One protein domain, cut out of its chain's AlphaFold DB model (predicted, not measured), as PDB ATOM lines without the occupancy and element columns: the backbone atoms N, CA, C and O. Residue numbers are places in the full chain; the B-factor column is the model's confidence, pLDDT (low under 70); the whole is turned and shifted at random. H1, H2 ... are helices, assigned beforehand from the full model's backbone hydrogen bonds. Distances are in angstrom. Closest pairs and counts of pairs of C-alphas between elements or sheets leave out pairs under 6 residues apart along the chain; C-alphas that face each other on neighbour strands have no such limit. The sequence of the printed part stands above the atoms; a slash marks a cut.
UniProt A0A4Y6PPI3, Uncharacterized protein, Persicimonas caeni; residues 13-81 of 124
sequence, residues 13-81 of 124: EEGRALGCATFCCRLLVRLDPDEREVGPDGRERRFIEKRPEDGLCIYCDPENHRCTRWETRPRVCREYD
ATOM      1  N   GLU A  13      17.380 -46.971 -19.822       71.31
ATOM      2  CA  GLU A  13      18.215 -45.763 -19.927       71.31
ATOM      3  C   GLU A  13      19.658 -46.069 -19.538       71.31
ATOM      4  O   GLU A  13      20.577 -45.754 -20.295       71.31
ATOM      5  N   GLU A  14      19.865 -46.770 -18.424       72.25
ATOM      6  CA  GLU A  14      21.190 -47.237 -18.025       72.25
ATOM      7  C   GLU A  14      21.736 -48.249 -19.043       72.25
ATOM      8  O   GLU A  14      22.885 -48.153 -19.478       72.25
ATOM      9  N   GLY A  15      20.884 -49.136 -19.563       67.62
ATOM     10  CA  GLY A  15      21.198 -50.012 -20.689       67.62
ATOM     11  C   GLY A  15      21.521 -49.258 -21.986       67.62
ATOM     12  O   GLY A  15      22.387 -49.687 -22.739       67.62
ATOM     13  N   ARG A  16      20.905 -48.106 -22.266       66.31
ATOM     14  CA  ARG A  16      21.255 -47.261 -23.422       66.31
ATOM     15  C   ARG A  16      22.576 -46.520 -23.200       66.31
ATOM     16  O   ARG A  16      23.364 -46.413 -24.144       66.31
ATOM     17  N   ALA A  17      22.840 -46.069 -21.973       66.44
ATOM     18  CA  ALA A  17      24.092 -45.432 -21.573       66.44
ATOM     19  C   ALA A  17      25.282 -46.411 -21.598       66.44
ATOM     20  O   ALA A  17      26.390 -46.021 -21.973       66.44
ATOM     21  N   LEU A  18      25.050 -47.681 -21.240       65.06
ATOM     22  CA  LEU A  18      26.060 -48.745 -21.161       65.06
ATOM     23  C   LEU A  18      26.144 -49.634 -22.419       65.06
ATOM     24  O   LEU A  18      27.217 -50.146 -22.725       65.06
ATOM     25  N   GLY A  19      25.034 -49.839 -23.136       56.16
ATOM     26  CA  GLY A  19      24.822 -50.987 -24.036       56.16
ATOM     27  C   GLY A  19      24.347 -50.683 -25.464       56.16
ATOM     28  O   GLY A  19      24.657 -51.462 -26.358       56.16
ATOM     29  N   CYS A  20      23.728 -49.529 -25.761       62.59
ATOM     30  CA  CYS A  20      23.591 -49.076 -27.167       62.59
ATOM     31  C   CYS A  20      24.901 -48.447 -27.698       62.59
ATOM     32  O   CYS A  20      24.924 -47.905 -28.805       62.59
ATOM     33  N   ALA A  21      25.975 -48.453 -26.890       59.44
ATOM     34  CA  ALA A  21      27.314 -47.933 -27.184       59.44
ATOM     35  C   ALA A  21      27.337 -46.507 -27.743       59.44
ATOM     36  O   ALA A  21      28.236 -46.166 -28.512       59.44
ATOM     37  N   THR A  22      26.326 -45.694 -27.424       77.38
ATOM     38  CA  THR A  22      26.145 -44.371 -28.029       77.38
ATOM     39  C   THR A  22      26.230 -44.441 -29.556       77.38
ATOM     40  O   THR A  22      26.911 -43.657 -30.209       77.38
ATOM     41  N   PHE A  23      25.559 -45.425 -30.169       86.38
ATOM     42  CA  PHE A  23      25.609 -45.621 -31.619       86.38
ATOM     43  C   PHE A  23      25.170 -44.370 -32.396       86.38
ATOM     44  O   PHE A  23      25.756 -44.053 -33.428       86.38
ATOM     45  N   CYS A  24      24.257 -43.564 -31.844       87.56
ATOM     46  CA  CYS A  24      23.920 -42.241 -32.376       87.56
ATOM     47  C   CYS A  24      25.143 -41.313 -32.539       87.56
ATOM     48  O   CYS A  24      25.197 -40.539 -33.491       87.56
ATOM     49  N   CYS A  25      26.183 -41.435 -31.706       90.38
ATOM     50  CA  CYS A  25      27.443 -40.707 -31.863       90.38
ATOM     51  C   CYS A  25      28.247 -41.139 -33.099       90.38
ATOM     52  O   CYS A  25      29.129 -40.395 -33.534       90.38
ATOM     53  N   ARG A  26      27.946 -42.293 -33.704       89.00
ATOM     54  CA  ARG A  26      28.522 -42.761 -34.977       89.00
ATOM     55  C   ARG A  26      27.693 -42.313 -36.182       89.00
ATOM     56  O   ARG A  26      28.251 -42.121 -37.256       89.00
ATOM     57  N   LEU A  27      26.413 -42.002 -35.992       90.62
ATOM     58  CA  LEU A  27      25.516 -41.531 -37.051       90.62
ATOM     59  C   LEU A  27      25.761 -40.070 -37.450       90.62
ATOM     60  O   LEU A  27      26.298 -39.279 -36.673       90.62
ATOM     61  N   LEU A  28      25.342 -39.702 -38.662       92.31
ATOM     62  CA  LEU A  28      25.247 -38.306 -39.084       92.31
ATOM     63  C   LEU A  28      23.935 -37.716 -38.552       92.31
ATOM     64  O   LEU A  28      22.870 -37.932 -39.126       92.31
ATOM     65  N   VAL A  29      24.013 -36.979 -37.445       92.75
ATOM     66  CA  VAL A  29      22.835 -36.440 -36.755       92.75
ATOM     67  C   VAL A  29      22.558 -35.015 -37.210       92.75
ATOM     68  O   VAL A  29      23.395 -34.127 -37.035       92.75
ATOM     69  N   ARG A  30      21.368 -34.798 -37.774       94.94
ATOM     70  CA  ARG A  30      20.836 -33.472 -38.094       94.94
ATOM     71  C   ARG A  30      20.127 -32.901 -36.869       94.94
ATOM     72  O   ARG A  30      19.331 -33.597 -36.257       94.94
ATOM     73  N   LEU A  31      20.404 -31.642 -36.550       94.31
ATOM     74  CA  LEU A  31      19.791 -30.927 -35.433       94.31
ATOM     75  C   LEU A  31      18.457 -30.294 -35.844       94.31
ATOM     76  O   LEU A  31      18.313 -29.757 -36.961       94.31
ATOM     77  N   ASP A  32      17.504 -30.314 -34.916       92.94
ATOM     78  CA  ASP A  32      16.258 -29.565 -35.039       92.94
ATOM     79  C   ASP A  32      16.540 -28.056 -35.072       92.94
ATOM     80  O   ASP A  32      17.525 -27.618 -34.481       92.94
ATOM     81  N   PRO A  33      15.748 -27.246 -35.803       93.25
ATOM     82  CA  PRO A  33      16.035 -25.821 -36.001       93.25
ATOM     83  C   PRO A  33      16.256 -25.020 -34.710       93.25
ATOM     84  O   PRO A  33      17.071 -24.107 -34.705       93.25
ATOM     85  N   ASP A  34      15.553 -25.366 -33.632       93.62
ATOM     86  CA  ASP A  34      15.640 -24.731 -32.313       93.62
ATOM     87  C   ASP A  34      16.885 -25.135 -31.507       93.62
ATOM     88  O   ASP A  34      17.261 -24.432 -30.574       93.62
ATOM     89  N   GLU A  35      17.549 -26.231 -31.876       92.75
ATOM     90  CA  GLU A  35      18.770 -26.728 -31.225       92.75
ATOM     91  C   GLU A  35      20.047 -26.369 -32.007       92.75
ATOM     92  O   GLU A  35      21.146 -26.801 -31.647       92.75
ATOM     93  N   ARG A  36      19.930 -25.608 -33.103       92.69
ATOM     94  CA  ARG A  36      21.078 -25.230 -33.932       92.69
ATOM     95  C   ARG A  36      21.777 -23.998 -33.389       92.69
ATOM     96  O   ARG A  36      21.176 -22.959 -33.141       92.69
ATOM     97  N   GLU A  37      23.092 -24.104 -33.306       88.88
ATOM     98  CA  GLU A  37      23.960 -23.012 -32.892       88.88
ATOM     99  C   GLU A  37      24.609 -22.358 -34.117       88.88
ATOM    100  O   GLU A  37      24.949 -23.025 -35.103       88.88
ATOM    101  N   VAL A  38      24.792 -21.038 -34.064       89.19
ATOM    102  CA  VAL A  38      25.549 -20.303 -35.082       89.19
ATOM    103  C   VAL A  38      27.028 -20.391 -34.731       89.19
ATOM    104  O   VAL A  38      27.444 -19.990 -33.646       89.19
ATOM    105  N   GLY A  39      27.817 -20.943 -35.647       85.06
ATOM    106  CA  GLY A  39      29.258 -21.049 -35.490       85.06
ATOM    107  C   GLY A  39      29.964 -19.687 -35.573       85.06
ATOM    108  O   GLY A  39      29.378 -18.694 -36.011       85.06
ATOM    109  N   PRO A  40      31.260 -19.630 -35.220       83.50
ATOM    110  CA  PRO A  40      32.077 -18.416 -35.345       83.50
ATOM    111  C   PRO A  40      32.179 -17.877 -36.782       83.50
ATOM    112  O   PRO A  40      32.493 -16.710 -36.992       83.50
ATOM    113  N   ASP A  41      31.915 -18.726 -37.773       88.81
ATOM    114  CA  ASP A  41      31.864 -18.408 -39.199       88.81
ATOM    115  C   ASP A  41      30.521 -17.790 -39.640       88.81
ATOM    116  O   ASP A  41      30.306 -17.551 -40.831       88.81
ATOM    117  N   GLY A  42      29.604 -17.548 -38.696       89.19
ATOM    118  CA  GLY A  42      28.274 -17.000 -38.952       89.19
ATOM    119  C   GLY A  42      27.314 -17.996 -39.604       89.19
ATOM    120  O   GLY A  42      26.235 -17.597 -40.046       89.19
ATOM    121  N   ARG A  43      27.680 -19.283 -39.693       88.56
ATOM    122  CA  ARG A  43      26.839 -20.321 -40.297       88.56
ATOM    123  C   ARG A  43      26.141 -21.145 -39.229       88.56
ATOM    124  O   ARG A  43      26.718 -21.515 -38.213       88.56
ATOM    125  N   GLU A  44      24.886 -21.476 -39.498       91.00
ATOM    126  CA  GLU A  44      24.111 -22.371 -38.647       91.00
ATOM    127  C   GLU A  44      24.638 -23.814 -38.753       91.00
ATOM    128  O   GLU A  44      24.691 -24.406 -39.841       91.00
ATOM    129  N   ARG A  45      24.990 -24.406 -37.611       89.56
ATOM    130  CA  ARG A  45      25.417 -25.804 -37.513       89.56
ATOM    131  C   ARG A  45      24.199 -26.714 -37.570       89.56
ATOM    132  O   ARG A  45      23.548 -26.993 -36.573       89.56
ATOM    133  N   ARG A  46      23.885 -27.196 -38.772       93.75
ATOM    134  CA  ARG A  46      22.739 -28.094 -39.010       93.75
ATOM    135  C   ARG A  46      22.961 -29.532 -38.548       93.75
ATOM    136  O   ARG A  46      21.996 -30.286 -38.470       93.75
ATOM    137  N   PHE A  47      24.206 -29.920 -38.298       94.50
ATOM    138  CA  PHE A  47      24.587 -31.269 -37.899       94.50
ATOM    139  C   PHE A  47      25.509 -31.207 -36.692       94.50
ATOM    140  O   PHE A  47      26.248 -30.236 -36.526       94.50
ATOM    141  N   ILE A  48      25.496 -32.268 -35.889       93.19
ATOM    142  CA  ILE A  48      26.498 -32.440 -34.841       93.19
ATOM    143  C   ILE A  48      27.862 -32.670 -35.497       93.19
ATOM    144  O   ILE A  48      27.995 -33.508 -36.393       93.19
ATOM    145  N   GLU A  49      28.871 -31.937 -35.036       92.81
ATOM    146  CA  GLU A  49      30.229 -32.047 -35.560       92.81
ATOM    147  C   GLU A  49      30.836 -33.429 -35.284       92.81
ATOM    148  O   GLU A  49      30.580 -34.075 -34.257       92.81
ATOM    149  N   LYS A  50      31.660 -33.872 -36.236       93.88
ATOM    150  CA  LYS A  50      32.421 -35.114 -36.169       93.88
ATOM    151  C   LYS A  50      33.898 -34.798 -36.038       93.88
ATOM    152  O   LYS A  50      34.404 -33.914 -36.728       93.88
ATOM    153  N   ARG A  51      34.572 -35.548 -35.178       94.00
ATOM    154  CA  ARG A  51      36.023 -35.563 -35.089       94.00
ATOM    155  C   ARG A  51      36.607 -36.118 -36.391       94.00
ATOM    156  O   ARG A  51      36.187 -37.195 -36.821       94.00
ATOM    157  N   PRO A  52      37.528 -35.397 -37.047       92.44
ATOM    158  CA  PRO A  52      38.145 -35.855 -38.288       92.44
ATOM    159  C   PRO A  52      38.929 -37.162 -38.135       92.44
ATOM    160  O   PRO A  52      39.074 -37.898 -39.105       92.44
ATOM    161  N   GLU A  53      39.450 -37.432 -36.938       92.94
ATOM    162  CA  GLU A  53      40.400 -38.516 -36.687       92.94
ATOM    163  C   GLU A  53      39.723 -39.892 -36.682       92.94
ATOM    164  O   GLU A  53      40.289 -40.863 -37.181       92.94
ATOM    165  N   ASP A  54      38.515 -39.976 -36.124       90.44
ATOM    166  CA  ASP A  54      37.793 -41.232 -35.886       90.44
ATOM    167  C   ASP A  54      36.364 -41.240 -36.464       90.44
ATOM    168  O   ASP A  54      35.691 -42.273 -36.454       90.44
ATOM    169  N   GLY A  55      35.874 -40.103 -36.969       90.50
ATOM    170  CA  GLY A  55      34.506 -39.957 -37.473       90.50
ATOM    171  C   GLY A  55      33.426 -40.029 -36.386       90.50
ATOM    172  O   GLY A  55      32.227 -40.097 -36.697       90.50
ATOM    173  N   LEU A  56      33.805 -40.010 -35.107       92.50
ATOM    174  CA  LEU A  56      32.878 -39.992 -33.984       92.50
ATOM    175  C   LEU A  56      32.372 -38.574 -33.730       92.50
ATOM    176  O   LEU A  56      33.006 -37.573 -34.051       92.50
ATOM    177  N   CYS A  57      31.180 -38.471 -33.152       93.38
ATOM    178  CA  CYS A  57      30.666 -37.209 -32.634       93.38
ATOM    179  C   CYS A  57      31.655 -36.598 -31.631       93.38
ATOM    180  O   CYS A  57      32.217 -37.317 -30.806       93.38
ATOM    181  N   ILE A  58      31.795 -35.269 -31.649       93.88
ATOM    182  CA  ILE A  58      32.645 -34.524 -30.704       93.88
ATOM    183  C   ILE A  58      32.350 -34.823 -29.221       93.88
ATOM    184  O   ILE A  58      33.246 -34.705 -28.393       93.88
ATOM    185  N   TYR A  59      31.130 -35.264 -28.887       92.81
ATOM    186  CA  TYR A  59      30.711 -35.628 -27.528       92.81
ATOM    187  C   TYR A  59      30.914 -37.115 -27.185       92.81
ATOM    188  O   TYR A  59      30.464 -37.564 -26.136       92.81
ATOM    189  N   CYS A  60      31.522 -37.914 -28.064       91.94
ATOM    190  CA  CYS A  60      31.805 -39.324 -27.798       91.94
ATOM    191  C   CYS A  60      33.155 -39.469 -27.089       91.94
ATOM    192  O   CYS A  60      34.179 -39.102 -27.662       91.94
ATOM    193  N   ASP A  61      33.176 -40.020 -25.879       89.69
ATOM    194  CA  ASP A  61      34.399 -40.410 -25.180       89.69
ATOM    195  C   ASP A  61      35.096 -41.541 -25.969       89.69
ATOM    196  O   ASP A  61      34.482 -42.592 -26.184       89.69
ATOM    197  N   PRO A  62      36.338 -41.341 -26.448       85.62
ATOM    198  CA  PRO A  62      37.041 -42.334 -27.254       85.62
ATOM    199  C   PRO A  62      37.504 -43.563 -26.458       85.62
ATOM    200  O   PRO A  62      37.701 -44.611 -27.063       85.62
ATOM    201  N   GLU A  63      37.672 -43.458 -25.138       86.25
ATOM    202  CA  GLU A  63      38.129 -44.558 -24.281       86.25
ATOM    203  C   GLU A  63      36.954 -45.430 -23.840       86.25
ATOM    204  O   GLU A  63      36.986 -46.654 -23.956       86.25
ATOM    205  N   ASN A  64      35.892 -44.789 -23.350       83.25
ATOM    206  CA  ASN A  64      34.761 -45.488 -22.740       83.25
ATOM    207  C   ASN A  64      33.589 -45.697 -23.707       83.25
ATOM    208  O   ASN A  64      32.627 -46.386 -23.362       83.25
ATOM    209  N   HIS A  65      33.629 -45.079 -24.893       83.19
ATOM    210  CA  HIS A  65      32.540 -45.067 -25.877       83.19
ATOM    211  C   HIS A  65      31.193 -44.585 -25.308       83.19
ATOM    212  O   HIS A  65      30.115 -45.018 -25.734       83.19
ATOM    213  N   ARG A  66      31.259 -43.651 -24.350       86.31
ATOM    214  CA  ARG A  66      30.109 -43.011 -23.699       86.31
ATOM    215  C   ARG A  66      29.905 -41.595 -24.226       86.31
ATOM    216  O   ARG A  66      30.851 -40.930 -24.631       86.31
ATOM    217  N   CYS A  67      28.670 -41.105 -24.207       88.44
ATOM    218  CA  CYS A  67      28.381 -39.734 -24.604       88.44
ATOM    219  C   CYS A  67      28.605 -38.835 -23.391       88.44
ATOM    220  O   CYS A  67      27.911 -38.964 -22.384       88.44
ATOM    221  N   THR A  68      29.542 -37.900 -23.497       90.75
ATOM    222  CA  THR A  68      29.885 -36.959 -22.422       90.75
ATOM    223  C   THR A  68      28.780 -35.937 -22.153       90.75
ATOM    224  O   THR A  68      28.789 -35.275 -21.119       90.75
ATOM    225  N   ARG A  69      27.796 -35.826 -23.056       89.69
ATOM    226  CA  ARG A  69      26.646 -34.918 -22.955       89.69
ATOM    227  C   ARG A  69      25.313 -35.664 -22.778       89.69
ATOM    228  O   ARG A  69      24.295 -35.191 -23.262       89.69
ATOM    229  N   TRP A  70      25.301 -36.825 -22.115       87.56
ATOM    230  CA  TRP A  70      24.119 -37.705 -22.021       87.56
ATOM    231  C   TRP A  70      22.814 -36.990 -21.623       87.56
ATOM    232  O   TRP A  70      21.808 -37.113 -22.325       87.56
ATOM    233  N   GLU A  71      22.863 -36.189 -20.559       87.69
ATOM    234  CA  GLU A  71      21.705 -35.474 -19.997       87.69
ATOM    235  C   GLU A  71      21.205 -34.327 -20.882       87.69
ATOM    236  O   GLU A  71      20.021 -34.002 -20.920       87.69
ATOM    237  N   THR A  72      22.112 -33.696 -21.632       90.75
ATOM    238  CA  THR A  72      21.798 -32.540 -22.489       90.75
ATOM    239  C   THR A  72      21.941 -32.878 -23.970       90.75
ATOM    240  O   THR A  72      22.244 -32.013 -24.793       90.75
ATOM    241  N   ARG A  73      21.720 -34.153 -24.314       90.81
ATOM    242  CA  ARG A  73      21.675 -34.626 -25.697       90.81
ATOM    243  C   ARG A  73      20.621 -33.846 -26.493       90.81
ATOM    244  O   ARG A  73      19.542 -33.590 -25.956       90.81
ATOM    245  N   PRO A  74      20.887 -33.540 -27.773       92.06
ATOM    246  CA  PRO A  74      19.862 -33.030 -28.678       92.06
ATOM    247  C   PRO A  74      18.663 -33.972 -28.752       92.06
ATOM    248  O   PRO A  74      18.807 -35.183 -28.544       92.06
ATOM    249  N   ARG A  75      17.493 -33.434 -29.090       92.31
ATOM    250  CA  ARG A  75      16.230 -34.177 -29.171       92.31
ATOM    251  C   ARG A  75      16.352 -35.435 -30.025       92.31
ATOM    252  O   ARG A  75      16.079 -36.523 -29.529       92.31
ATOM    253  N   VAL A  76      16.912 -35.308 -31.224       90.56
ATOM    254  CA  VAL A  76      17.147 -36.438 -32.139       90.56
ATOM    255  C   VAL A  76      17.997 -37.547 -31.498       90.56
ATOM    256  O   VAL A  76      17.751 -38.730 -31.717       90.56
ATOM    257  N   CYS A  77      18.981 -37.199 -30.663       89.62
ATOM    258  CA  CYS A  77      19.809 -38.181 -29.955       89.62
ATOM    259  C   CYS A  77      19.106 -38.828 -28.753       89.62
ATOM    260  O   CYS A  77      19.539 -39.900 -28.328       89.62
ATOM    261  N   ARG A  78      18.099 -38.168 -28.164       87.75
ATOM    262  CA  ARG A  78      17.265 -38.722 -27.082       87.75
ATOM    263  C   ARG A  78      16.197 -39.663 -27.627       87.75
ATOM    264  O   ARG A  78      15.951 -40.699 -27.029       87.75
ATOM    265  N   GLU A  79      15.610 -39.307 -28.765       86.94
ATOM    266  CA  GLU A  79      14.577 -40.100 -29.439       86.94
ATOM    267  C   GLU A  79      15.146 -41.335 -30.152       86.94
ATOM    268  O   GLU A  79      14.416 -42.288 -30.419       86.94
ATOM    269  N   TYR A  80      16.446 -41.345 -30.463       86.38
ATOM    270  CA  TYR A  80      17.088 -42.489 -31.102       86.38
ATOM    271  C   TYR A  80      17.140 -43.717 -30.181       86.38
ATOM    272  O   TYR A  80      17.804 -43.704 -29.140       86.38
ATOM    273  N   ASP A  81      16.533 -44.813 -30.636       82.50
ATOM    274  CA  ASP A  81      16.613 -46.137 -30.020       82.50
ATOM    275  C   ASP A  81      17.277 -47.133 -30.980       82.50
ATOM    276  O   ASP A  81      16.741 -47.456 -32.044       82.50
TER     277      ASP A  81
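This is residues 13 to 81 of the 124 residues of an uncharacterized protein of Persicimonas caeni (UniProt A0A4Y6PPI3). What is the main picture? There is little regular structure: a long looping stretch, residues 20 to 74, winds between two short helices, with H1 at one end of the longest axis and the turn at Gly 42 at the other. The loops round Glu 53 and Glu 63 lie on the side away from H2. How is it made up? The 69 printed residues have two named helices, H1 then H2, and no named strand; the class is all helix, though named elements hold only 12 residues. It is compact, with a radius of gyration of the C-alphas of 12.2 A and spans of 38 by 26 by 16 A.

Where is H1? It is residues 13 to 19, 9.4 A from first to last C-alpha, beginning at C-alpha 13 (18.215, -45.763, -19.927). Where is H2? It is residues 75 to 79, 6.2 A long, ending at C-alpha 79 (14.577, -40.100, -29.439).

Do the helices meet? H1 and H2 are apart. What do their backbones show? In H1 and H2 every O i to N i+4 pair is within hydrogen-bond range.

How large is it? The C-alphas of Gly 15 and Gly 42, the two farthest apart, are 38.4 A apart. Is it continuous? The printed part has no cut, and the 55 residues between H1 and H2 are a long link. Where is confidence low? Residues 15 to 21 have pLDDT under 70.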